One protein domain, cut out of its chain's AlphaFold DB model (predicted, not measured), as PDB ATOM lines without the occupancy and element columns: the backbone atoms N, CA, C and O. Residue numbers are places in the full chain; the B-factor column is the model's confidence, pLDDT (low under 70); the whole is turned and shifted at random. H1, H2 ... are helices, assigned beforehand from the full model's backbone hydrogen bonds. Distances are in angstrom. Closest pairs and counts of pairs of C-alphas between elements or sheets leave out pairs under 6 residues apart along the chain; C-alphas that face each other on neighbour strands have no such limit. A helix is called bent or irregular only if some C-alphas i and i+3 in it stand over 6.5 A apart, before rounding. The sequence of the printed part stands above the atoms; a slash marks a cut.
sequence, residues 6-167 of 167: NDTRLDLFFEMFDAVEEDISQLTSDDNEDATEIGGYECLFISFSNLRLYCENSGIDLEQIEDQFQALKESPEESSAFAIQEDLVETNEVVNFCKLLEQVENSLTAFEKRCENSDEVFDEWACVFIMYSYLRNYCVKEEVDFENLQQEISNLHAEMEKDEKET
ATOM      1  N   ASN A   6     304.217 143.873 234.871       79.44
ATOM      2  CA  ASN A   6     304.022 144.297 233.486       79.44
ATOM      3  C   ASN A   6     302.662 144.965 233.225       79.44
ATOM      4  O   ASN A   6     302.617 145.973 232.534       79.44
ATOM      5  N   ASP A   7     301.573 144.437 233.785       79.69
ATOM      6  CA  ASP A   7     300.226 144.983 233.579       79.69
ATOM      7  C   ASP A   7     300.145 146.388 234.188       79.69
ATOM      8  O   ASP A   7     299.685 147.319 233.544       79.69
ATOM      9  N   THR A   8     300.708 146.577 235.387       87.31
ATOM     10  CA  THR A   8     300.784 147.901 236.025       87.31
ATOM     11  C   THR A   8     301.647 148.887 235.236       87.31
ATOM     12  O   THR A   8     301.326 150.067 235.179       87.31
ATOM     13  N   ARG A   9     302.741 148.431 234.623       90.44
ATOM     14  CA  ARG A   9     303.586 149.284 233.775       90.44
ATOM     15  C   ARG A   9     302.872 149.717 232.500       90.44
ATOM     16  O   ARG A   9     302.929 150.889 232.146       90.44
ATOM     17  N   LEU A  10     302.174 148.786 231.853       93.44
ATOM     18  CA  LEU A  10     301.354 149.076 230.682       93.44
ATOM     19  C   LEU A  10     300.214 150.037 231.021       93.44
ATOM     20  O   LEU A  10     300.022 150.998 230.286       93.44
ATOM     21  N   ASP A  11     299.527 149.837 232.149       94.31
ATOM     22  CA  ASP A  11     298.497 150.768 232.628       94.31
ATOM     23  C   ASP A  11     299.074 152.193 232.742       94.31
ATOM     24  O   ASP A  11     298.510 153.133 232.192       94.31
ATOM     25  N   LEU A  12     300.254 152.349 233.359       94.44
ATOM     26  CA  LEU A  12     300.926 153.650 233.480       94.44
ATOM     27  C   LEU A  12     301.360 154.238 232.126       94.44
ATOM     28  O   LEU A  12     301.346 155.456 231.959       94.44
ATOM     29  N   PHE A  13     301.775 153.400 231.169       96.56
ATOM     30  CA  PHE A  13     302.111 153.854 229.815       96.56
ATOM     31  C   PHE A  13     300.883 154.461 229.135       96.56
ATOM     32  O   PHE A  13     300.964 155.557 228.583       96.56
ATOM     33  N   PHE A  14     299.749 153.759 229.190       96.62
ATOM     34  CA  PHE A  14     298.510 154.219 228.574       96.62
ATOM     35  C   PHE A  14     297.934 155.441 229.286       96.62
ATOM     36  O   PHE A  14     297.495 156.360 228.611       96.62
ATOM     37  N   GLU A  15     298.037 155.528 230.617       96.44
ATOM     38  CA  GLU A  15     297.689 156.752 231.349       96.44
ATOM     39  C   GLU A  15     298.518 157.960 230.878       96.44
ATOM     40  O   GLU A  15     297.978 159.054 230.723       96.44
ATOM     41  N   MET A  16     299.819 157.778 230.611       96.69
ATOM     42  CA  MET A  16     300.664 158.840 230.048       96.69
ATOM     43  C   MET A  16     300.269 159.187 228.608       96.69
ATOM     44  O   MET A  16     300.223 160.365 228.259       96.69
ATOM     45  N   PHE A  17     299.978 158.184 227.780       96.62
ATOM     46  CA  PHE A  17     299.545 158.400 226.400       96.62
ATOM     47  C   PHE A  17     298.224 159.185 226.341       96.62
ATOM     48  O   PHE A  17     298.154 160.204 225.654       96.62
ATOM     49  N   ASP A  18     297.232 158.786 227.137       95.88
ATOM     50  CA  ASP A  18     295.938 159.467 227.250       95.88
ATOM     51  C   ASP A  18     296.107 160.909 227.761       95.88
ATOM     52  O   ASP A  18     295.455 161.828 227.264       95.88
ATOM     53  N   ALA A  19     297.015 161.140 228.718       94.75
ATOM     54  CA  ALA A  19     297.311 162.483 229.221       94.75
ATOM     55  C   ALA A  19     297.903 163.397 228.135       94.75
ATOM     56  O   ALA A  19     297.550 164.572 228.062       94.75
ATOM     57  N   VAL A  20     298.760 162.868 227.255       94.00
ATOM     58  CA  VAL A  20     299.293 163.618 226.105       94.00
ATOM     59  C   VAL A  20     298.174 164.016 225.140       94.00
ATOM     60  O   VAL A  20     298.146 165.159 224.674       94.00
ATOM     61  N   GLU A  21     297.255 163.099 224.836       92.38
ATOM     62  CA  GLU A  21     296.087 163.400 224.000       92.38
ATOM     63  C   GLU A  21     295.184 164.454 224.652       92.38
ATOM     64  O   GLU A  21     294.738 165.393 223.983       92.38
ATOM     65  N   GLU A  22     294.957 164.338 225.963       91.44
ATOM     66  CA  GLU A  22     294.167 165.296 226.728       91.44
ATOM     67  C   GLU A  22     294.813 166.688 226.712       91.44
ATOM     68  O   GLU A  22     294.137 167.651 226.341       91.44
ATOM     69  N   ASP A  23     296.108 166.798 227.019       88.94
ATOM     70  CA  ASP A  23     296.857 168.060 227.015       88.94
ATOM     71  C   ASP A  23     296.742 168.761 225.655       88.94
ATOM     72  O   ASP A  23     296.380 169.938 225.572       88.94
ATOM     73  N   ILE A  24     296.970 168.029 224.560       88.06
ATOM     74  CA  ILE A  24     296.866 168.579 223.202       88.06
ATOM     75  C   ILE A  24     295.424 169.008 222.895       88.06
ATOM     76  O   ILE A  24     295.206 170.071 222.306       88.06
ATOM     77  N   SER A  25     294.421 168.236 223.319       84.50
ATOM     78  CA  SER A  25     293.010 168.576 223.099       84.50
ATOM     79  C   SER A  25     292.575 169.836 223.860       84.50
ATOM     80  O   SER A  25     291.881 170.688 223.304       84.50
ATOM     81  N   GLN A  26     293.022 170.003 225.108       80.25
ATOM     82  CA  GLN A  26     292.704 171.172 225.931       80.25
ATOM     83  C   GLN A  26     293.297 172.437 225.312       80.25
ATOM     84  O   GLN A  26     292.623 173.466 225.193       80.25
ATOM     85  N   LEU A  27     294.540 172.331 224.852       72.69
ATOM     86  CA  LEU A  27     295.286 173.414 224.227       72.69
ATOM     87  C   LEU A  27     294.701 173.868 222.885       72.69
ATOM     88  O   LEU A  27     294.916 175.008 222.481       72.69
ATOM     89  N   THR A  28     293.935 173.001 222.224       69.81
ATOM     90  CA  THR A  28     293.386 173.221 220.876       69.81
ATOM     91  C   THR A  28     291.869 173.414 220.878       69.81
ATOM     92  O   THR A  28     291.252 173.550 219.822       69.81
ATOM     93  N   SER A  29     291.265 173.459 222.070       68.88
ATOM     94  CA  SER A  29     289.837 173.695 222.251       68.88
ATOM     95  C   SER A  29     289.452 175.147 221.934       68.88
ATOM     96  O   SER A  29     290.109 176.091 222.371       68.88
ATOM     97  N   ASP A  30     288.336 175.329 221.215       63.78
ATOM     98  CA  ASP A  30     287.773 176.648 220.858       63.78
ATOM     99  C   ASP A  30     287.448 177.527 222.090       63.78
ATOM    100  O   ASP A  30     287.275 178.740 221.963       63.78
ATOM    101  N   ASP A  31     287.359 176.919 223.276       62.22
ATOM    102  CA  ASP A  31     287.061 177.577 224.552       62.22
ATOM    103  C   ASP A  31     288.310 178.191 225.225       62.22
ATOM    104  O   ASP A  31     288.188 178.892 226.236       62.22
ATOM    105  N   ASN A  32     289.513 177.965 224.682       60.16
ATOM    106  CA  ASN A  32     290.754 178.539 225.197       60.16
ATOM    107  C   ASN A  32     290.975 179.963 224.639       60.16
ATOM    108  O   ASN A  32     291.612 180.156 223.605       60.16
ATOM    109  N   GLU A  33     290.442 180.983 225.328       56.34
ATOM    110  CA  GLU A  33     290.576 182.408 224.943       56.34
ATOM    111  C   GLU A  33     292.042 182.902 224.895       56.34
ATOM    112  O   GLU A  33     292.329 183.888 224.213       56.34
ATOM    113  N   ASP A  34     292.956 182.196 225.573       55.22
ATOM    114  CA  ASP A  34     294.403 182.440 225.606       55.22
ATOM    115  C   ASP A  34     295.186 181.458 224.714       55.22
ATOM    116  O   ASP A  34     296.396 181.328 224.900       55.22
ATOM    117  N   ALA A  35     294.531 180.763 223.766       56.44
ATOM    118  CA  ALA A  35     295.186 179.844 222.836       56.44
ATOM    119  C   ALA A  35     296.348 180.547 222.120       56.44
ATOM    120  O   ALA A  35     296.188 181.245 221.113       56.44
ATOM    121  N   THR A  36     297.546 180.378 222.675       55.50
ATOM    122  CA  THR A  36     298.801 180.631 221.988       55.50
ATOM    123  C   THR A  36     298.802 179.811 220.709       55.50
ATOM    124  O   THR A  36     298.153 178.771 220.626       55.50
ATOM    125  N   GLU A  37     299.502 180.304 219.696       63.72
ATOM    126  CA  GLU A  37     299.669 179.638 218.407       63.72
ATOM    127  C   GLU A  37     300.437 178.321 218.638       63.72
ATOM    128  O   GLU A  37     301.658 178.289 218.590       63.72
ATOM    129  N   ILE A  38     299.719 177.265 219.026       75.19
ATOM    130  CA  ILE A  38     300.250 175.922 219.260       75.19
ATOM    131  C   ILE A  38     300.290 175.239 217.905       75.19
ATOM    132  O   ILE A  38     299.257 175.073 217.252       75.19
ATOM    133  N   GLY A  39     301.501 174.919 217.465       85.44
ATOM    134  CA  GLY A  39     301.777 174.215 216.227       85.44
ATOM    135  C   GLY A  39     302.194 172.772 216.481       85.44
ATOM    136  O   GLY A  39     302.110 172.235 217.590       85.44
ATOM    137  N   GLY A  40     302.681 172.124 215.425       88.88
ATOM    138  CA  GLY A  40     303.153 170.743 215.508       88.88
ATOM    139  C   GLY A  40     304.390 170.594 216.397       88.88
ATOM    140  O   GLY A  40     304.604 169.525 216.971       88.88
ATOM    141  N   TYR A  41     305.188 171.658 216.539       92.06
ATOM    142  CA  TYR A  41     306.369 171.665 217.401       92.06
ATOM    143  C   TYR A  41     305.998 171.580 218.884       92.06
ATOM    144  O   TYR A  41     306.562 170.764 219.609       92.06
ATOM    145  N   GLU A  42     305.023 172.367 219.338       92.00
ATOM    146  CA  GLU A  42     304.545 172.327 220.721       92.00
ATOM    147  C   GLU A  42     303.929 170.963 221.055       92.00
ATOM    148  O   GLU A  42     304.186 170.424 222.131       92.00
ATOM    149  N   CYS A  43     303.191 170.352 220.120       94.06
ATOM    150  CA  CYS A  43     302.688 168.990 220.296       94.06
ATOM    151  C   CYS A  43     303.832 167.972 220.458       94.06
ATOM    152  O   CYS A  43     303.817 167.171 221.392       94.06
ATOM    153  N   LEU A  44     304.865 168.042 219.607       96.06
ATOM    154  CA  LEU A  44     306.073 167.221 219.743       96.06
ATOM    155  C   LEU A  44     306.758 167.426 221.096       96.06
ATOM    156  O   LEU A  44     307.181 166.453 221.725       96.06
ATOM    157  N   PHE A  45     306.867 168.678 221.541       95.50
ATOM    158  CA  PHE A  45     307.466 169.030 222.821       95.50
ATOM    159  C   PHE A  45     306.709 168.381 223.982       95.50
ATOM    160  O   PHE A  45     307.327 167.727 224.821       95.50
ATOM    161  N   ILE A  46     305.379 168.501 224.007       94.50
ATOM    162  CA  ILE A  46     304.520 167.898 225.037       94.50
ATOM    163  C   ILE A  46     304.675 166.377 225.043       94.50
ATOM    164  O   ILE A  46     304.914 165.790 226.101       94.50
ATOM    165  N   SER A  47     304.597 165.730 223.877       96.88
ATOM    166  CA  SER A  47     304.684 164.270 223.790       96.88
ATOM    167  C   SER A  47     306.054 163.735 224.204       96.88
ATOM    168  O   SER A  47     306.123 162.795 224.992       96.88
ATOM    169  N   PHE A  48     307.158 164.329 223.734       97.50
ATOM    170  CA  PHE A  48     308.498 163.890 224.141       97.50
ATOM    171  C   PHE A  48     308.813 164.228 225.601       97.50
ATOM    172  O   PHE A  48     309.510 163.453 226.253       97.50
ATOM    173  N   SER A  49     308.304 165.347 226.122       96.12
ATOM    174  CA  SER A  49     308.444 165.710 227.535       96.12
ATOM    175  C   SER A  49     307.783 164.664 228.436       96.12
ATOM    176  O   SER A  49     308.445 164.116 229.319       96.12
ATOM    177  N   ASN A  50     306.523 164.315 228.158       95.81
ATOM    178  CA  ASN A  50     305.791 163.285 228.898       95.81
ATOM    179  C   ASN A  50     306.444 161.903 228.760       95.81
ATOM    180  O   ASN A  50     306.682 161.234 229.766       95.81
ATOM    181  N   LEU A  51     306.823 161.506 227.540       96.81
ATOM    182  CA  LEU A  51     307.489 160.224 227.295       96.81
ATOM    183  C   LEU A  51     308.828 160.120 228.036       96.81
ATOM    184  O   LEU A  51     309.177 159.056 228.545       96.81
ATOM    185  N   ARG A  52     309.580 161.219 228.121       95.56
ATOM    186  CA  ARG A  52     310.838 161.257 228.862       95.56
ATOM    187  C   ARG A  52     310.627 161.111 230.361       95.56
ATOM    188  O   ARG A  52     311.277 160.256 230.955       95.56
ATOM    189  N   LEU A  53     309.723 161.895 230.949       94.06
ATOM    190  CA  LEU A  53     309.396 161.780 232.376       94.06
ATOM    191  C   LEU A  53     308.914 160.368 232.710       94.06
ATOM    192  O   LEU A  53     309.305 159.792 233.724       94.06
ATOM    193  N   TYR A  54     308.108 159.782 231.825       95.00
ATOM    194  CA  TYR A  54     307.686 158.394 231.933       95.00
ATOM    195  C   TYR A  54     308.878 157.431 231.952       95.00
ATOM    196  O   TYR A  54     309.023 156.656 232.894       95.00
ATOM    197  N   CYS A  55     309.775 157.521 230.967       95.06
ATOM    198  CA  CYS A  55     310.948 156.649 230.882       95.06
ATOM    199  C   CYS A  55     311.865 156.781 232.108       95.06
ATOM    200  O   CYS A  55     312.319 155.769 232.644       95.06
ATOM    201  N   GLU A  56     312.088 158.005 232.595       91.88
ATOM    202  CA  GLU A  56     312.866 158.271 233.811       91.88
ATOM    203  C   GLU A  56     312.235 157.600 235.047       91.88
ATOM    204  O   GLU A  56     312.946 156.977 235.840       91.88
ATOM    205  N   ASN A  57     310.905 157.651 235.177       90.94
ATOM    206  CA  ASN A  57     310.168 157.033 236.284       90.94
ATOM    207  C   ASN A  57     310.100 155.500 236.192       90.94
ATOM    208  O   ASN A  57     310.175 154.813 237.215       90.94
ATOM    209  N   SER A  58     309.985 154.960 234.981       89.62
ATOM    210  CA  SER A  58     309.922 153.518 234.723       89.62
ATOM    211  C   SER A  58     311.296 152.842 234.661       89.62
ATOM    212  O   SER A  58     311.390 151.612 234.685       89.62
ATOM    213  N   GLY A  59     312.379 153.621 234.602       92.12
ATOM    214  CA  GLY A  59     313.742 153.112 234.434       92.12
ATOM    215  C   GLY A  59     314.044 152.623 233.014       92.12
ATOM    216  O   GLY A  59     314.951 151.806 232.836       92.12
ATOM    217  N   ILE A  60     313.294 153.100 232.017       94.69
ATOM    218  CA  ILE A  60     313.567 152.863 230.598       94.69
ATOM    219  C   ILE A  60     314.629 153.858 230.135       94.69
ATOM    220  O   ILE A  60     314.513 155.066 230.321       94.69
ATOM    221  N   ASP A  61     315.679 153.336 229.510       93.81
ATOM    222  CA  ASP A  61     316.773 154.136 228.979       93.81
ATOM    223  C   ASP A  61     316.437 154.629 227.563       93.81
ATOM    224  O   ASP A  61     316.432 153.851 226.605       93.81
ATOM    225  N   LEU A  62     316.153 155.927 227.427       92.00
ATOM    226  CA  LEU A  62     315.858 156.541 226.130       92.00
ATOM    227  C   LEU A  62     317.036 156.465 225.148       92.00
ATOM    228  O   LEU A  62     316.797 156.463 223.941       92.00
ATOM    229  N   GLU A  63     318.285 156.374 225.622       92.56
ATOM    230  CA  GLU A  63     319.448 156.199 224.740       92.56
ATOM    231  C   GLU A  63     319.365 154.846 224.018       92.56
ATOM    232  O   GLU A  63     319.567 154.769 222.808       92.56
ATOM    233  N   GLN A  64     318.928 153.795 224.722       95.50
ATOM    234  CA  GLN A  64     318.704 152.476 224.121       95.50
ATOM    235  C   GLN A  64     317.547 152.481 223.120       95.50
ATOM    236  O   GLN A  64     317.610 151.784 222.109       95.50
ATOM    237  N   ILE A  65     316.491 153.250 223.387       95.62
ATOM    238  CA  ILE A  65     315.362 153.415 222.461       95.62
ATOM    239  C   ILE A  65     315.826 154.102 221.165       95.62
ATOM    240  O   ILE A  65     315.506 153.627 220.073       95.62
ATOM    241  N   GLU A  66     316.623 155.169 221.268       94.69
ATOM    242  CA  GLU A  66     317.187 155.866 220.104       94.69
ATOM    243  C   GLU A  66     318.161 154.974 219.320       94.69
ATOM    244  O   GLU A  66     318.071 154.914 218.094       94.69
ATOM    245  N   ASP A  67     319.035 154.219 219.991       94.81
ATOM    246  CA  ASP A  67     319.943 153.267 219.335       94.81
ATOM    247  C   ASP A  67     319.174 152.227 218.503       94.81
ATOM    248  O   ASP A  67     319.538 151.934 217.359       94.81
ATOM    249  N   GLN A  68     318.077 151.687 219.048       93.00
ATOM    250  CA  GLN A  68     317.213 150.740 218.336       93.00
ATOM    251  C   GLN A  68     316.504 151.397 217.149       93.00
ATOM    252  O   GLN A  68     316.390 150.794 216.080       93.00
ATOM    253  N   PHE A  69     316.077 152.650 217.296       92.31
ATOM    254  CA  PHE A  69     315.463 153.409 216.211       92.31
ATOM    255  C   PHE A  69     316.454 153.658 215.062       92.31
ATOM    256  O   PHE A  69     316.108 153.486 213.889       92.31
ATOM    257  N   GLN A  70     317.704 154.006 215.378       90.81
ATOM    258  CA  GLN A  70     318.756 154.185 214.375       90.81
ATOM    259  C   GLN A  70     319.112 152.864 213.686       90.81
ATOM    260  O   GLN A  70     319.213 152.826 212.459       90.81
ATOM    261  N   ALA A  71     319.213 151.763 214.437       90.06
ATOM    262  CA  ALA A  71     319.446 150.437 213.866       90.06
ATOM    263  C   ALA A  71     318.327 150.020 212.891       90.06
ATOM    264  O   ALA A  71     318.606 149.481 211.819       90.06
ATOM    265  N   LEU A  72     317.065 150.331 213.214       85.94
ATOM    266  CA  LEU A  72     315.922 150.064 212.338       85.94
ATOM    267  C   LEU A  72     316.021 150.833 211.010       85.94
ATOM    268  O   LEU A  72     315.709 150.289 209.950       85.94
ATOM    269  N   LYS A  73     316.497 152.084 211.039       79.25
ATOM    270  CA  LYS A  73     316.706 152.900 209.827       79.25
ATOM    271  C   LYS A  73     317.773 152.336 208.895       79.25
ATOM    272  O   LYS A  73     317.695 152.541 207.683       79.25
ATOM    273  N   GLU A  74     318.753 151.613 209.429       80.06
ATOM    274  CA  GLU A  74     319.775 150.931 208.628       80.06
ATOM    275  C   GLU A  74     319.238 149.670 207.921       80.06
ATOM    276  O   GLU A  74     319.901 149.145 207.022       80.06
ATOM    277  N   SER A  75     318.023 149.220 208.266       76.50
ATOM    278  CA  SER A  75     317.316 148.092 207.653       76.50
ATOM    279  C   SER A  75     316.123 148.577 206.807       76.50
ATOM    280  O   SER A  75     315.039 148.826 207.334       76.50
ATOM    281  N   PRO A  76     316.259 148.702 205.470       61.44
ATOM    282  CA  PRO A  76     315.214 149.282 204.618       61.44
ATOM    283  C   PRO A  76     313.881 148.520 204.632       61.44
ATOM    284  O   PRO A  76     312.837 149.117 204.379       61.44
ATOM    285  N   GLU A  77     313.907 147.210 204.896       63.66
ATOM    286  CA  GLU A  77     312.693 146.388 204.987       63.66
ATOM    287  C   GLU A  77     311.920 146.675 206.287       63.66
ATOM    288  O   GLU A  77     310.693 146.775 206.263       63.66
ATOM    289  N   GLU A  78     312.628 146.905 207.396       61.19
ATOM    290  CA  GLU A  78     312.040 147.123 208.726       61.19
ATOM    291  C   GLU A  78     311.758 148.604 209.022       61.19
ATOM    292  O   GLU A  78     310.817 148.924 209.746       61.19
ATOM    293  N   SER A  79     312.477 149.527 208.376       60.22
ATOM    294  CA  SER A  79     312.257 150.976 208.479       60.22
ATOM    295  C   SER A  79     310.848 151.413 208.049       60.22
ATOM    296  O   SER A  79     310.409 152.502 208.418       60.22
ATOM    297  N   SER A  80     310.137 150.591 207.269       65.19
ATOM    298  CA  SER A  80     308.760 150.867 206.843       65.19
ATOM    299  C   SER A  80     307.710 150.603 207.929       65.19
ATOM    300  O   SER A  80     306.577 151.065 207.795       65.19
ATOM    301  N   ALA A  81     308.076 149.909 209.016       70.94
ATOM    302  CA  ALA A  81     307.150 149.494 210.071       70.94
ATOM    303  C   ALA A  81     306.506 150.671 210.825       70.94
ATOM    304  O   ALA A  81     305.378 150.545 211.291       70.94
ATOM    305  N   PHE A  82     307.192 151.815 210.890       78.69
ATOM    306  CA  PHE A  82     306.719 153.040 211.553       78.69
ATOM    307  C   PHE A  82     306.613 154.216 210.582       78.69
ATOM    308  O   PHE A  82     306.765 155.377 210.969       78.69
ATOM    309  N   ALA A  83     306.427 153.925 209.292       78.31
ATOM    310  CA  ALA A  83     306.254 154.962 208.291       78.31
ATOM    311  C   ALA A  83     304.992 155.780 208.596       78.31
ATOM    312  O   ALA A  83     303.912 155.232 208.817       78.31
ATOM    313  N   ILE A  84     305.141 157.101 208.571       78.81
ATOM    314  CA  ILE A  84     304.026 158.026 208.745       78.81
ATOM    315  C   ILE A  84     303.204 158.034 207.467       78.81
ATOM    316  O   ILE A  84     303.748 158.239 206.379       78.81
ATOM    317  N   GLN A  85     301.896 157.824 207.602       76.75
ATOM    318  CA  GLN A  85     301.002 157.794 206.449       76.75
ATOM    319  C   GLN A  85     301.009 159.138 205.693       76.75
ATOM    320  O   GLN A  85     301.167 160.224 206.264       76.75
ATOM    321  N   GLU A  86     300.891 159.061 204.363       64.00
ATOM    322  CA  GLU A  86     301.000 160.216 203.457       64.00
ATOM    323  C   GLU A  86     299.842 161.221 203.596       64.00
ATOM    324  O   GLU A  86     299.919 162.308 203.035       64.00
ATOM    325  N   ASP A  87     298.782 160.900 204.340       66.94
ATOM    326  CA  ASP A  87     297.572 161.714 204.479       66.94
ATOM    327  C   ASP A  87     297.670 162.845 205.522       66.94
ATOM    328  O   ASP A  87     296.722 163.628 205.664       66.94
ATOM    329  N   LEU A  88     298.825 163.016 206.185       64.44
ATOM    330  CA  LEU A  88     299.142 164.273 206.882       64.44
ATOM    331  C   LEU A  88     299.496 165.345 205.836       64.44
ATOM    332  O   LEU A  88     300.667 165.561 205.517       64.44
ATOM    333  N   VAL A  89     298.468 165.933 205.222       59.78
ATOM    334  CA  VAL A  89     298.559 167.018 204.221       59.78
ATOM    335  C   VAL A  89     297.648 168.187 204.611       59.78
ATOM    336  O   VAL A  89     297.364 169.071 203.799       59.78
ATOM    337  N   GLU A  90     297.124 168.189 205.838       61.34
ATOM    338  CA  GLU A  90     296.299 169.297 206.298       61.34
ATOM    339  C   GLU A  90     297.180 170.506 206.604       61.34
ATOM    340  O   GLU A  90     298.301 170.375 207.084       61.34
ATOM    341  N   THR A  91     296.670 171.706 206.326       66.12
ATOM    342  CA  THR A  91     297.364 172.966 206.638       66.12
ATOM    343  C   THR A  91     297.473 173.229 208.140       66.12
ATOM    344  O   THR A  91     298.086 174.214 208.532       66.12
ATOM    345  N   ASN A  92     296.824 172.409 208.968       81.81
ATOM    346  CA  ASN A  92     296.833 172.526 210.413       81.81
ATOM    347  C   ASN A  92     297.781 171.466 210.996       81.81
ATOM    348  O   ASN A  92     297.487 170.271 210.968       81.81
ATOM    349  N   GLU A  93     298.919 171.930 211.509       86.75
ATOM    350  CA  GLU A  93     299.978 171.088 212.074       86.75
ATOM    351  C   GLU A  93     299.504 170.274 213.284       86.75
ATOM    352  O   GLU A  93     299.897 169.121 213.436       86.75
ATOM    353  N   VAL A  94     298.607 170.833 214.099       87.12
ATOM    354  CA  VAL A  94     298.009 170.134 215.243       87.12
ATOM    355  C   VAL A  94     297.129 168.987 214.767       87.12
ATOM    356  O   VAL A  94     297.222 167.885 215.294       87.12
ATOM    357  N   VAL A  95     296.294 169.199 213.746       85.38
ATOM    358  CA  VAL A  95     295.443 168.115 213.223       85.38
ATOM    359  C   VAL A  95     296.298 166.992 212.634       85.38
ATOM    360  O   VAL A  95     295.996 165.815 212.836       85.38
ATOM    361  N   ASN A  96     297.395 167.335 211.952       88.50
ATOM    362  CA  ASN A  96     298.369 166.342 211.497       88.50
ATOM    363  C   ASN A  96     299.001 165.585 212.675       88.50
ATOM    364  O   ASN A  96     299.207 164.375 212.577       88.50
ATOM    365  N   PHE A  97     299.257 166.264 213.792       91.44
ATOM    366  CA  PHE A  97     299.760 165.627 215.002       91.44
ATOM    367  C   PHE A  97     298.725 164.707 215.668       91.44
ATOM    368  O   PHE A  97     299.060 163.586 216.031       91.44
ATOM    369  N   CYS A  98     297.453 165.098 215.764       89.75
ATOM    370  CA  CYS A  98     296.409 164.213 216.294       89.75
ATOM    371  C   CYS A  98     296.292 162.924 215.464       89.75
ATOM    372  O   CYS A  98     296.242 161.830 216.015       89.75
ATOM    373  N   LYS A  99     296.370 163.027 214.131       89.94
ATOM    374  CA  LYS A  99     296.428 161.848 213.250       89.94
ATOM    375  C   LYS A  99     297.677 160.989 213.468       89.94
ATOM    376  O   LYS A  99     297.633 159.785 213.223       89.94
ATOM    377  N   LEU A 100     298.802 161.579 213.882       93.56
ATOM    378  CA  LEU A 100     299.990 160.819 214.275       93.56
ATOM    379  C   LEU A 100     299.711 159.998 215.541       93.56
ATOM    380  O   LEU A 100     300.068 158.824 215.571       93.56
ATOM    381  N   LEU A 101     299.053 160.579 216.549       94.88
ATOM    382  CA  LEU A 101     298.671 159.858 217.770       94.88
ATOM    383  C   LEU A 101     297.685 158.722 217.464       94.88
ATOM    384  O   LEU A 101     297.921 157.592 217.886       94.88
ATOM    385  N   GLU A 102     296.702 158.950 216.588       93.44
ATOM    386  CA  GLU A 102     295.826 157.879 216.088       93.44
ATOM    387  C   GLU A 102     296.629 156.751 215.404       93.44
ATOM    388  O   GLU A 102     296.308 155.567 215.537       93.44
ATOM    389  N   GLN A 103     297.693 157.072 214.656       94.06
ATOM    390  CA  GLN A 103     298.572 156.052 214.064       94.06
ATOM    391  C   GLN A 103     299.347 155.267 215.130       94.06
ATOM    392  O   GLN A 103     299.515 154.055 214.973       94.06
ATOM    393  N   VAL A 104     299.786 155.925 216.207       95.69
ATOM    394  CA  VAL A 104     300.419 155.265 217.358       95.69
ATOM    395  C   VAL A 104     299.437 154.300 218.021       95.69
ATOM    396  O   VAL A 104     299.761 153.120 218.147       95.69
ATOM    397  N   GLU A 105     298.225 154.747 218.355       95.94
ATOM    398  CA  GLU A 105     297.186 153.921 218.992       95.94
ATOM    399  C   GLU A 105     296.835 152.690 218.138       95.94
ATOM    400  O   GLU A 105     296.801 151.550 218.619       95.94
ATOM    401  N   ASN A 106     296.647 152.893 216.829       94.69
ATOM    402  CA  ASN A 106     296.383 151.805 215.888       94.69
ATOM    403  C   ASN A 106     297.534 150.787 215.842       94.69
ATOM    404  O   ASN A 106     297.288 149.578 215.768       94.69
ATOM    405  N   SER A 107     298.782 151.255 215.899       94.94
ATOM    406  CA  SER A 107     299.968 150.396 215.910       94.94
ATOM    407  C   SER A 107     300.142 149.641 217.223       94.94
ATOM    408  O   SER A 107     300.461 148.452 217.186       94.94
ATOM    409  N   LEU A 108     299.859 150.271 218.364       95.62
ATOM    410  CA  LEU A 108     299.823 149.612 219.673       95.62
ATOM    411  C   LEU A 108     298.747 148.519 219.702       95.62
ATOM    412  O   LEU A 108     299.038 147.376 220.048       95.62
ATOM    413  N   THR A 109     297.544 148.820 219.208       95.25
ATOM    414  CA  THR A 109     296.444 147.849 219.080       95.25
ATOM    415  C   THR A 109     296.813 146.678 218.161       95.25
ATOM    416  O   THR A 109     296.461 145.521 218.413       95.25
ATOM    417  N   ALA A 110     297.487 146.954 217.042       93.81
ATOM    418  CA  ALA A 110     297.948 145.911 216.130       93.81
ATOM    419  C   ALA A 110     299.045 145.046 216.770       93.81
ATOM    420  O   ALA A 110     299.058 143.830 216.565       93.81
ATOM    421  N   PHE A 111     299.937 145.661 217.547       93.88
ATOM    422  CA  PHE A 111     300.997 144.976 218.276       93.88
ATOM    423  C   PHE A 111     300.444 144.072 219.383       93.88
ATOM    424  O   PHE A 111     300.811 142.898 219.430       93.88
ATOM    425  N   GLU A 112     299.494 144.552 220.186       94.56
ATOM    426  CA  GLU A 112     298.798 143.759 221.208       94.56
ATOM    427  C   GLU A 112     298.181 142.493 220.593       94.56
ATOM    428  O   GLU A 112     298.515 141.368 220.974       94.56
ATOM    429  N   LYS A 113     297.379 142.655 219.531       94.12
ATOM    430  CA  LYS A 113     296.762 141.533 218.795       94.12
ATOM    431  C   LYS A 113     297.790 140.575 218.195       94.12
ATOM    432  O   LYS A 113     297.516 139.379 218.058       94.12
ATOM    433  N   ARG A 114     298.958 141.070 217.775       92.56
ATOM    434  CA  ARG A 114     300.046 140.219 217.270       92.56
ATOM    435  C   ARG A 114     300.643 139.375 218.394       92.56
ATOM    436  O   ARG A 114     300.865 138.182 218.181       92.56
ATOM    437  N   CYS A 115     300.851 139.953 219.573       93.06
ATOM    438  CA  CYS A 115     301.373 139.251 220.746       93.06
ATOM    439  C   CYS A 115     300.431 138.132 221.208       93.06
ATOM    440  O   CYS A 115     300.887 137.034 221.503       93.06
ATOM    441  N   GLU A 116     299.109 138.333 221.145       92.12
ATOM    442  CA  GLU A 116     298.129 137.270 221.443       92.12
ATOM    443  C   GLU A 116     298.287 136.017 220.559       92.12
ATOM    444  O   GLU A 116     297.882 134.917 220.942       92.12
ATOM    445  N   ASN A 117     298.846 136.185 219.357       90.00
ATOM    446  CA  ASN A 117     298.967 135.144 218.337       90.00
ATOM    447  C   ASN A 117     300.423 134.715 218.069       90.00
ATOM    448  O   ASN A 117     300.668 133.972 217.113       90.00
ATOM    449  N   SER A 118     301.385 135.172 218.873       91.12
ATOM    450  CA  SER A 118     302.815 134.892 218.699       91.12
ATOM    451  C   SER A 118     303.511 134.624 220.038       91.12
ATOM    452  O   SER A 118     302.881 134.646 221.090       91.12
ATOM    453  N   ASP A 119     304.812 134.329 219.989       89.75
ATOM    454  CA  ASP A 119     305.657 134.230 221.187       89.75
ATOM    455  C   ASP A 119     306.195 135.614 221.630       89.75
ATOM    456  O   ASP A 119     307.007 135.691 222.554       89.75
ATOM    457  N   GLU A 120     305.795 136.702 220.956       89.88
ATOM    458  CA  GLU A 120     306.153 138.072 221.337       89.88
ATOM    459  C   GLU A 120     305.418 138.490 222.616       89.88
ATOM    460  O   GLU A 120     304.285 138.078 222.873       89.88
ATOM    461  N   VAL A 121     306.069 139.330 223.419       90.44
ATOM    462  CA  VAL A 121     305.493 139.862 224.653       90.44
ATOM    463  C   VAL A 121     305.007 141.277 224.390       90.44
ATOM    464  O   VAL A 121     305.755 142.114 223.893       90.44
ATOM    465  N   PHE A 122     303.754 141.533 224.754       93.00
ATOM    466  CA  PHE A 122     303.238 142.887 224.839       93.00
ATOM    467  C   PHE A 122     303.764 143.513 226.135       93.00
ATOM    468  O   PHE A 122     303.287 143.194 227.228       93.00
ATOM    469  N   ASP A 123     304.819 144.317 226.017       93.75
ATOM    470  CA  ASP A 123     305.484 144.962 227.143       93.75
ATOM    471  C   ASP A 123     305.644 146.471 226.946       93.75
ATOM    472  O   ASP A 123     305.528 147.021 225.851       93.75
ATOM    473  N   GLU A 124     305.895 147.133 228.070       94.94
ATOM    474  CA  GLU A 124     306.068 148.577 228.165       94.94
ATOM    475  C   GLU A 124     307.179 149.101 227.250       94.94
ATOM    476  O   GLU A 124     307.020 150.137 226.604       94.94
ATOM    477  N   TRP A 125     308.300 148.383 227.167       95.44
ATOM    478  CA  TRP A 125     309.448 148.820 226.383       95.44
ATOM    479  C   TRP A 125     309.093 148.880 224.897       95.44
ATOM    480  O   TRP A 125     309.395 149.867 224.223       95.44
ATOM    481  N   ALA A 126     308.395 147.862 224.388       95.00
ATOM    482  CA  ALA A 126     307.931 147.830 223.011       95.00
ATOM    483  C   ALA A 126     306.890 148.927 222.732       95.00
ATOM    484  O   ALA A 126     306.953 149.565 221.680       95.00
ATOM    485  N   CYS A 127     305.988 149.209 223.675       96.31
ATOM    486  CA  CYS A 127     305.032 150.314 223.559       96.31
ATOM    487  C   CYS A 127     305.731 151.684 223.480       96.31
ATOM    488  O   CYS A 127     305.443 152.472 222.572       96.31
ATOM    489  N   VAL A 128     306.709 151.935 224.358       97.44
ATOM    490  CA  VAL A 128     307.560 153.136 224.319       97.44
ATOM    491  C   VAL A 128     308.294 153.232 222.984       97.44
ATOM    492  O   VAL A 128     308.289 154.292 222.360       97.44
ATOM    493  N   PHE A 129     308.879 152.132 222.507       96.38
ATOM    494  CA  PHE A 129     309.593 152.102 221.233       96.38
ATOM    495  C   PHE A 129     308.686 152.429 220.036       96.38
ATOM    496  O   PHE A 129     309.096 153.180 219.144       96.38
ATOM    497  N   ILE A 130     307.448 151.920 220.022       95.81
ATOM    498  CA  ILE A 130     306.447 152.223 218.986       95.81
ATOM    499  C   ILE A 130     306.133 153.721 218.981       95.81
ATOM    500  O   ILE A 130     306.299 154.374 217.948       95.81
ATOM    501  N   MET A 131     305.727 154.282 220.126       97.19
ATOM    502  CA  MET A 131     305.390 155.705 220.240       97.19
ATOM    503  C   MET A 131     306.579 156.593 219.853       97.19
ATOM    504  O   MET A 131     306.442 157.497 219.026       97.19
ATOM    505  N   TYR A 132     307.764 156.292 220.389       96.88
ATOM    506  CA  TYR A 132     308.998 157.013 220.089       96.88
ATOM    507  C   TYR A 132     309.309 157.020 218.591       96.88
ATOM    508  O   TYR A 132     309.601 158.071 218.023       96.88
ATOM    509  N   SER A 133     309.203 155.865 217.928       95.50
ATOM    510  CA  SER A 133     309.515 155.731 216.503       95.50
ATOM    511  C   SER A 133     308.611 156.599 215.625       95.50
ATOM    512  O   SER A 133     309.100 157.252 214.699       95.50
ATOM    513  N   TYR A 134     307.312 156.665 215.934       95.50
ATOM    514  CA  TYR A 134     306.378 157.556 215.241       95.50
ATOM    515  C   TYR A 134     306.722 159.030 215.457       95.50
ATOM    516  O   TYR A 134     306.844 159.773 214.480       95.50
ATOM    517  N   LEU A 135     306.955 159.447 216.705       96.25
ATOM    518  CA  LEU A 135     307.327 160.830 217.023       96.25
ATOM    519  C   LEU A 135     308.645 161.234 216.344       96.25
ATOM    520  O   LEU A 135     308.738 162.304 215.744       96.25
ATOM    521  N   ARG A 136     309.660 160.360 216.352       95.12
ATOM    522  CA  ARG A 136     310.940 160.615 215.672       95.12
ATOM    523  C   ARG A 136     310.791 160.708 214.166       95.12
ATOM    524  O   ARG A 136     311.411 161.574 213.551       95.12
ATOM    525  N   ASN A 137     309.997 159.830 213.559       93.00
ATOM    526  CA  ASN A 137     309.710 159.923 212.131       93.00
ATOM    527  C   ASN A 137     308.938 161.206 211.802       93.00
ATOM    528  O   ASN A 137     309.137 161.757 210.720       93.00
ATOM    529  N   TYR A 138     308.130 161.721 212.733       93.06
ATOM    530  CA  TYR A 138     307.399 162.972 212.541       93.06
ATOM    531  C   TYR A 138     308.355 164.157 212.580       93.06
ATOM    532  O   TYR A 138     308.294 165.001 211.692       93.06
ATOM    533  N   CYS A 139     309.345 164.151 213.482       94.25
ATOM    534  CA  CYS A 139     310.438 165.124 213.429       94.25
ATOM    535  C   CYS A 139     311.166 165.106 212.079       94.25
ATOM    536  O   CYS A 139     311.475 166.159 211.538       94.25
ATOM    537  N   VAL A 140     311.438 163.922 211.515       91.31
ATOM    538  CA  VAL A 140     312.083 163.817 210.193       91.31
ATOM    539  C   VAL A 140     311.189 164.391 209.094       91.31
ATOM    540  O   VAL A 140     311.691 165.087 208.214       91.31
ATOM    541  N   LYS A 141     309.885 164.094 209.129       89.38
ATOM    542  CA  LYS A 141     308.911 164.566 208.140       89.38
ATOM    543  C   LYS A 141     308.760 166.088 208.158       89.38
ATOM    544  O   LYS A 141     308.764 166.696 207.094       89.38
ATOM    545  N   GLU A 142     308.661 166.670 209.348       90.31
ATOM    546  CA  GLU A 142     308.468 168.109 209.561       90.31
ATOM    547  C   GLU A 142     309.797 168.886 209.654       90.31
ATOM    548  O   GLU A 142     309.810 170.061 210.009       90.31
ATOM    549  N   GLU A 143     310.930 168.240 209.347       92.38
ATOM    550  CA  GLU A 143     312.280 168.826 209.398       92.38
ATOM    551  C   GLU A 143     312.640 169.458 210.762       92.38
ATOM    552  O   GLU A 143     313.421 170.409 210.848       92.38
ATOM    553  N   VAL A 144     312.100 168.907 211.853       94.25
ATOM    554  CA  VAL A 144     312.362 169.363 213.223       94.25
ATOM    555  C   VAL A 144     313.757 168.930 213.670       94.25
ATOM    556  O   VAL A 144     314.118 167.750 213.600       94.25
ATOM    557  N   ASP A 145     314.527 169.884 214.200       96.50
ATOM    558  CA  ASP A 145     315.811 169.617 214.846       96.50
ATOM    559  C   ASP A 145     315.591 168.874 216.169       96.50
ATOM    560  O   ASP A 145     315.280 169.458 217.212       96.50
ATOM    561  N   PHE A 146     315.730 167.553 216.108       95.12
ATOM    562  CA  PHE A 146     315.503 166.689 217.256       95.12
ATOM    563  C   PHE A 146     316.509 166.907 218.391       95.12
ATOM    564  O   PHE A 146     316.133 166.797 219.555       95.12
ATOM    565  N   GLU A 147     317.771 167.216 218.081       95.31
ATOM    566  CA  GLU A 147     318.778 167.466 219.117       95.31
ATOM    567  C   GLU A 147     318.421 168.731 219.899       95.31
ATOM    568  O   GLU A 147     318.463 168.734 221.133       95.31
ATOM    569  N   ASN A 148     317.989 169.781 219.191       96.75
ATOM    570  CA  ASN A 148     317.509 171.002 219.827       96.75
ATOM    571  C   ASN A 148     316.248 170.750 220.669       96.75
ATOM    572  O   ASN A 148     316.206 171.162 221.826       96.75
ATOM    573  N   LEU A 149     315.267 170.013 220.136       96.75
ATOM    574  CA  LEU A 149     314.048 169.652 220.868       96.75
ATOM    575  C   LEU A 149     314.367 168.926 222.188       96.75
ATOM    576  O   LEU A 149     313.866 169.294 223.250       96.75
ATOM    577  N   GLN A 150     315.251 167.923 222.148       95.56
ATOM    578  CA  GLN A 150     315.680 167.193 223.347       95.56
ATOM    579  C   GLN A 150     316.410 168.097 224.350       95.56
ATOM    580  O   GLN A 150     316.244 167.949 225.567       95.56
ATOM    581  N   GLN A 151     317.211 169.047 223.866       96.00
ATOM    582  CA  GLN A 151     317.912 169.999 224.720       96.00
ATOM    583  C   GLN A 151     316.947 170.970 225.413       96.00
ATOM    584  O   GLN A 151     317.126 171.251 226.601       96.00
ATOM    585  N   GLU A 152     315.929 171.462 224.709       96.75
ATOM    586  CA  GLU A 152     314.900 172.338 225.280       96.75
ATOM    587  C   GLU A 152     314.090 171.620 226.363       96.75
ATOM    588  O   GLU A 152     313.946 172.150 227.466       96.75
ATOM    589  N   ILE A 153     313.666 170.379 226.103       95.69
ATOM    590  CA  ILE A 153     312.984 169.534 227.096       95.69
ATOM    591  C   ILE A 153     313.880 169.312 228.323       95.69
ATOM    592  O   ILE A 153     313.439 169.498 229.455       95.69
ATOM    593  N   SER A 154     315.163 168.990 228.111       93.69
ATOM    594  CA  SER A 154     316.131 168.802 229.206       93.69
ATOM    595  C   SER A 154     316.244 170.037 230.098       93.69
ATOM    596  O   SER A 154     316.349 169.919 231.319       93.69
ATOM    597  N   ASN A 155     316.270 171.223 229.488       95.12
ATOM    598  CA  ASN A 155     316.385 172.478 230.220       95.12
ATOM    599  C   ASN A 155     315.135 172.731 231.063       95.12
ATOM    600  O   ASN A 155     315.274 173.063 232.238       95.12
ATOM    601  N   LEU A 156     313.945 172.512 230.490       93.44
ATOM    602  CA  LEU A 156     312.679 172.670 231.201       93.44
ATOM    603  C   LEU A 156     312.597 171.736 232.414       93.44
ATOM    604  O   LEU A 156     312.337 172.193 233.525       93.44
ATOM    605  N   HIS A 157     312.882 170.443 232.233       91.62
ATOM    606  CA  HIS A 157     312.860 169.472 233.335       91.62
ATOM    607  C   HIS A 157     313.855 169.845 234.442       91.62
ATOM    608  O   HIS A 157     313.518 169.819 235.624       91.62
ATOM    609  N   ALA A 158     315.060 170.291 234.074       91.50
ATOM    610  CA  ALA A 158     316.062 170.737 235.039       91.50
ATOM    611  C   ALA A 158     315.682 172.036 235.777       91.50
ATOM    612  O   ALA A 158     316.211 172.294 236.860       91.50
ATOM    613  N   GLU A 159     314.842 172.892 235.191       91.56
ATOM    614  CA  GLU A 159     314.274 174.069 235.858       91.56
ATOM    615  C   GLU A 159     313.186 173.659 236.852       91.56
ATOM    616  O   GLU A 159     313.273 174.034 238.021       91.56
ATOM    617  N   MET A 160     312.257 172.793 236.438       87.38
ATOM    618  CA  MET A 160     311.204 172.256 237.308       87.38
ATOM    619  C   MET A 160     311.782 171.565 238.551       87.38
ATOM    620  O   MET A 160     311.349 171.825 239.673       87.38
ATOM    621  N   GLU A 161     312.835 170.760 238.382       84.62
ATOM    622  CA  GLU A 161     313.526 170.113 239.501       84.62
ATOM    623  C   GLU A 161     314.150 171.092 240.506       84.62
ATOM    624  O   GLU A 161     314.331 170.751 241.680       84.62
ATOM    625  N   LYS A 162     314.598 172.269 240.051       82.69
ATOM    626  CA  LYS A 162     315.177 173.282 240.944       82.69
ATOM    627  C   LYS A 162     314.078 173.939 241.759       82.69
ATOM    628  O   LYS A 162     314.239 174.057 242.970       82.69
ATOM    629  N   ASP A 163     312.969 174.280 241.113       76.88
ATOM    630  CA  ASP A 163     311.821 174.902 241.765       76.88
ATOM    631  C   ASP A 163     311.223 173.969 242.835       76.88
ATOM    632  O   ASP A 163     310.964 174.399 243.961       76.88
ATOM    633  N   GLU A 164     311.128 172.663 242.564       73.88
ATOM    634  CA  GLU A 164     310.691 171.668 243.557       73.88
ATOM    635  C   GLU A 164     311.625 171.557 244.773       73.88
ATOM    636  O   GLU A 164     311.169 171.297 245.885       73.88
ATOM    637  N   LYS A 165     312.937 171.757 244.589       68.44
ATOM    638  CA  LYS A 165     313.937 171.682 245.674       68.44
ATOM    639  C   LYS A 165     314.030 172.971 246.496       68.44
ATOM    640  O   LYS A 165     314.607 172.947 247.586       68.44
ATOM    641  N   GLU A 166     313.510 174.084 245.983       57.94
ATOM    642  CA  GLU A 166     313.503 175.395 246.646       57.94
ATOM    643  C   GLU A 166     312.197 175.698 247.409       57.94
ATOM    644  O   GLU A 166     312.139 176.701 248.130       57.94
ATOM    645  N   THR A 167     311.187 174.823 247.310       49.00
ATOM    646  CA  THR A 167     309.878 174.948 247.982       49.00
ATOM    647  C   THR A 167     309.763 174.066 249.230       49.00
ATOM    648  O   THR A 167     309.132 174.520 250.217       49.00
TER     649      THR A 167
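This is residues 6 to 167 of the 167 residues of an uncharacterized protein of Nitrospinae bacterium (UniProt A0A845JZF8). Two helical hairpins, H1 with H2 and H5 with H6, pack together as a four-helix bundle; H3 and the short H4 pack on H6, while H7 crosses H2, and an arm of residues 158 to 167, of which 158 to 166 belong to H7, sticks out. The printed part has 162 residues with seven named helices, H1 to H7 in order along the chain, and no named strand; the class is all helix. It is compact, with a radius of gyration of the C-alphas of 16.3 A, and spans 48 by 41 by 29 A.

Start with the longest helix, H5, residues 93 to 115: find C-alpha 93 at (299.978, 171.088, 212.074), from where it runs 33.0 A to C-alpha 115. H6, residues 124 to 141, is 25.8 A long. Find C-alpha 6 at (304.022, 144.297, 233.486), where H1, residues 6 to 27, begins its 31.8 A; H2, residues 40 to 58, runs 26.7 A. H3 is residues 62 to 73, 16.7 A, and H4 is residues 79 to 82, 6.7 A from first to last C-alpha and only just irregular. H7, residues 146 to 166, runs 30.7 A to C-alpha 166 at (313.503, 175.395, 246.646).

Look first at the hairpin of H5 and H6, which touch at Val 104 and Met 131, their closest C-alphas, 5.8 A apart; they run opposite ways at a shallow tilt of 34 degrees, only just short of steep. H6 is the hub, touching five helices. H2 touches it with residues 44 to 51 alone, closest at the C-alphas of Leu 44 and Leu 135, 7.1 A. In the hairpin of H1 and H2, the closest C-alphas are those of Val 20 and Ser 47, 5.9 A, at a shallow tilt of 25 degrees, opposite ways. H1 and H5 are close but not clearly touching, 7.6 A between the C-alphas of Glu 21 and Leu 101. Further out, H3 touches H6 at a steep tilt of 62 degrees, with the C-alphas of Ile 65 and Phe 129 closest, 6.0 A; H4 touches H6 at the C-alphas of Phe 82 and Tyr 134, 5.8 A. H7 touches H2 with residues 149 to 153 alone, closest at the C-alphas of Ile 153 and Ser 49, 6.0 A, and is apart from H5. In H1, H2, H3, H5 and H6 every O i to N i+4 pair is within hydrogen-bond range; H7 has 16 of 17, and H4 is too short for such a pair.

The C-alphas farthest apart are those of Glu 77 and Thr 167, 51.7 A. The printed part has no cut; the link from H1 to H2, residues 28 to 39, is long. Look for pLDDT under 70 at residues 28 to 37, 76 to 80, 86 to 91 and 165 to 167.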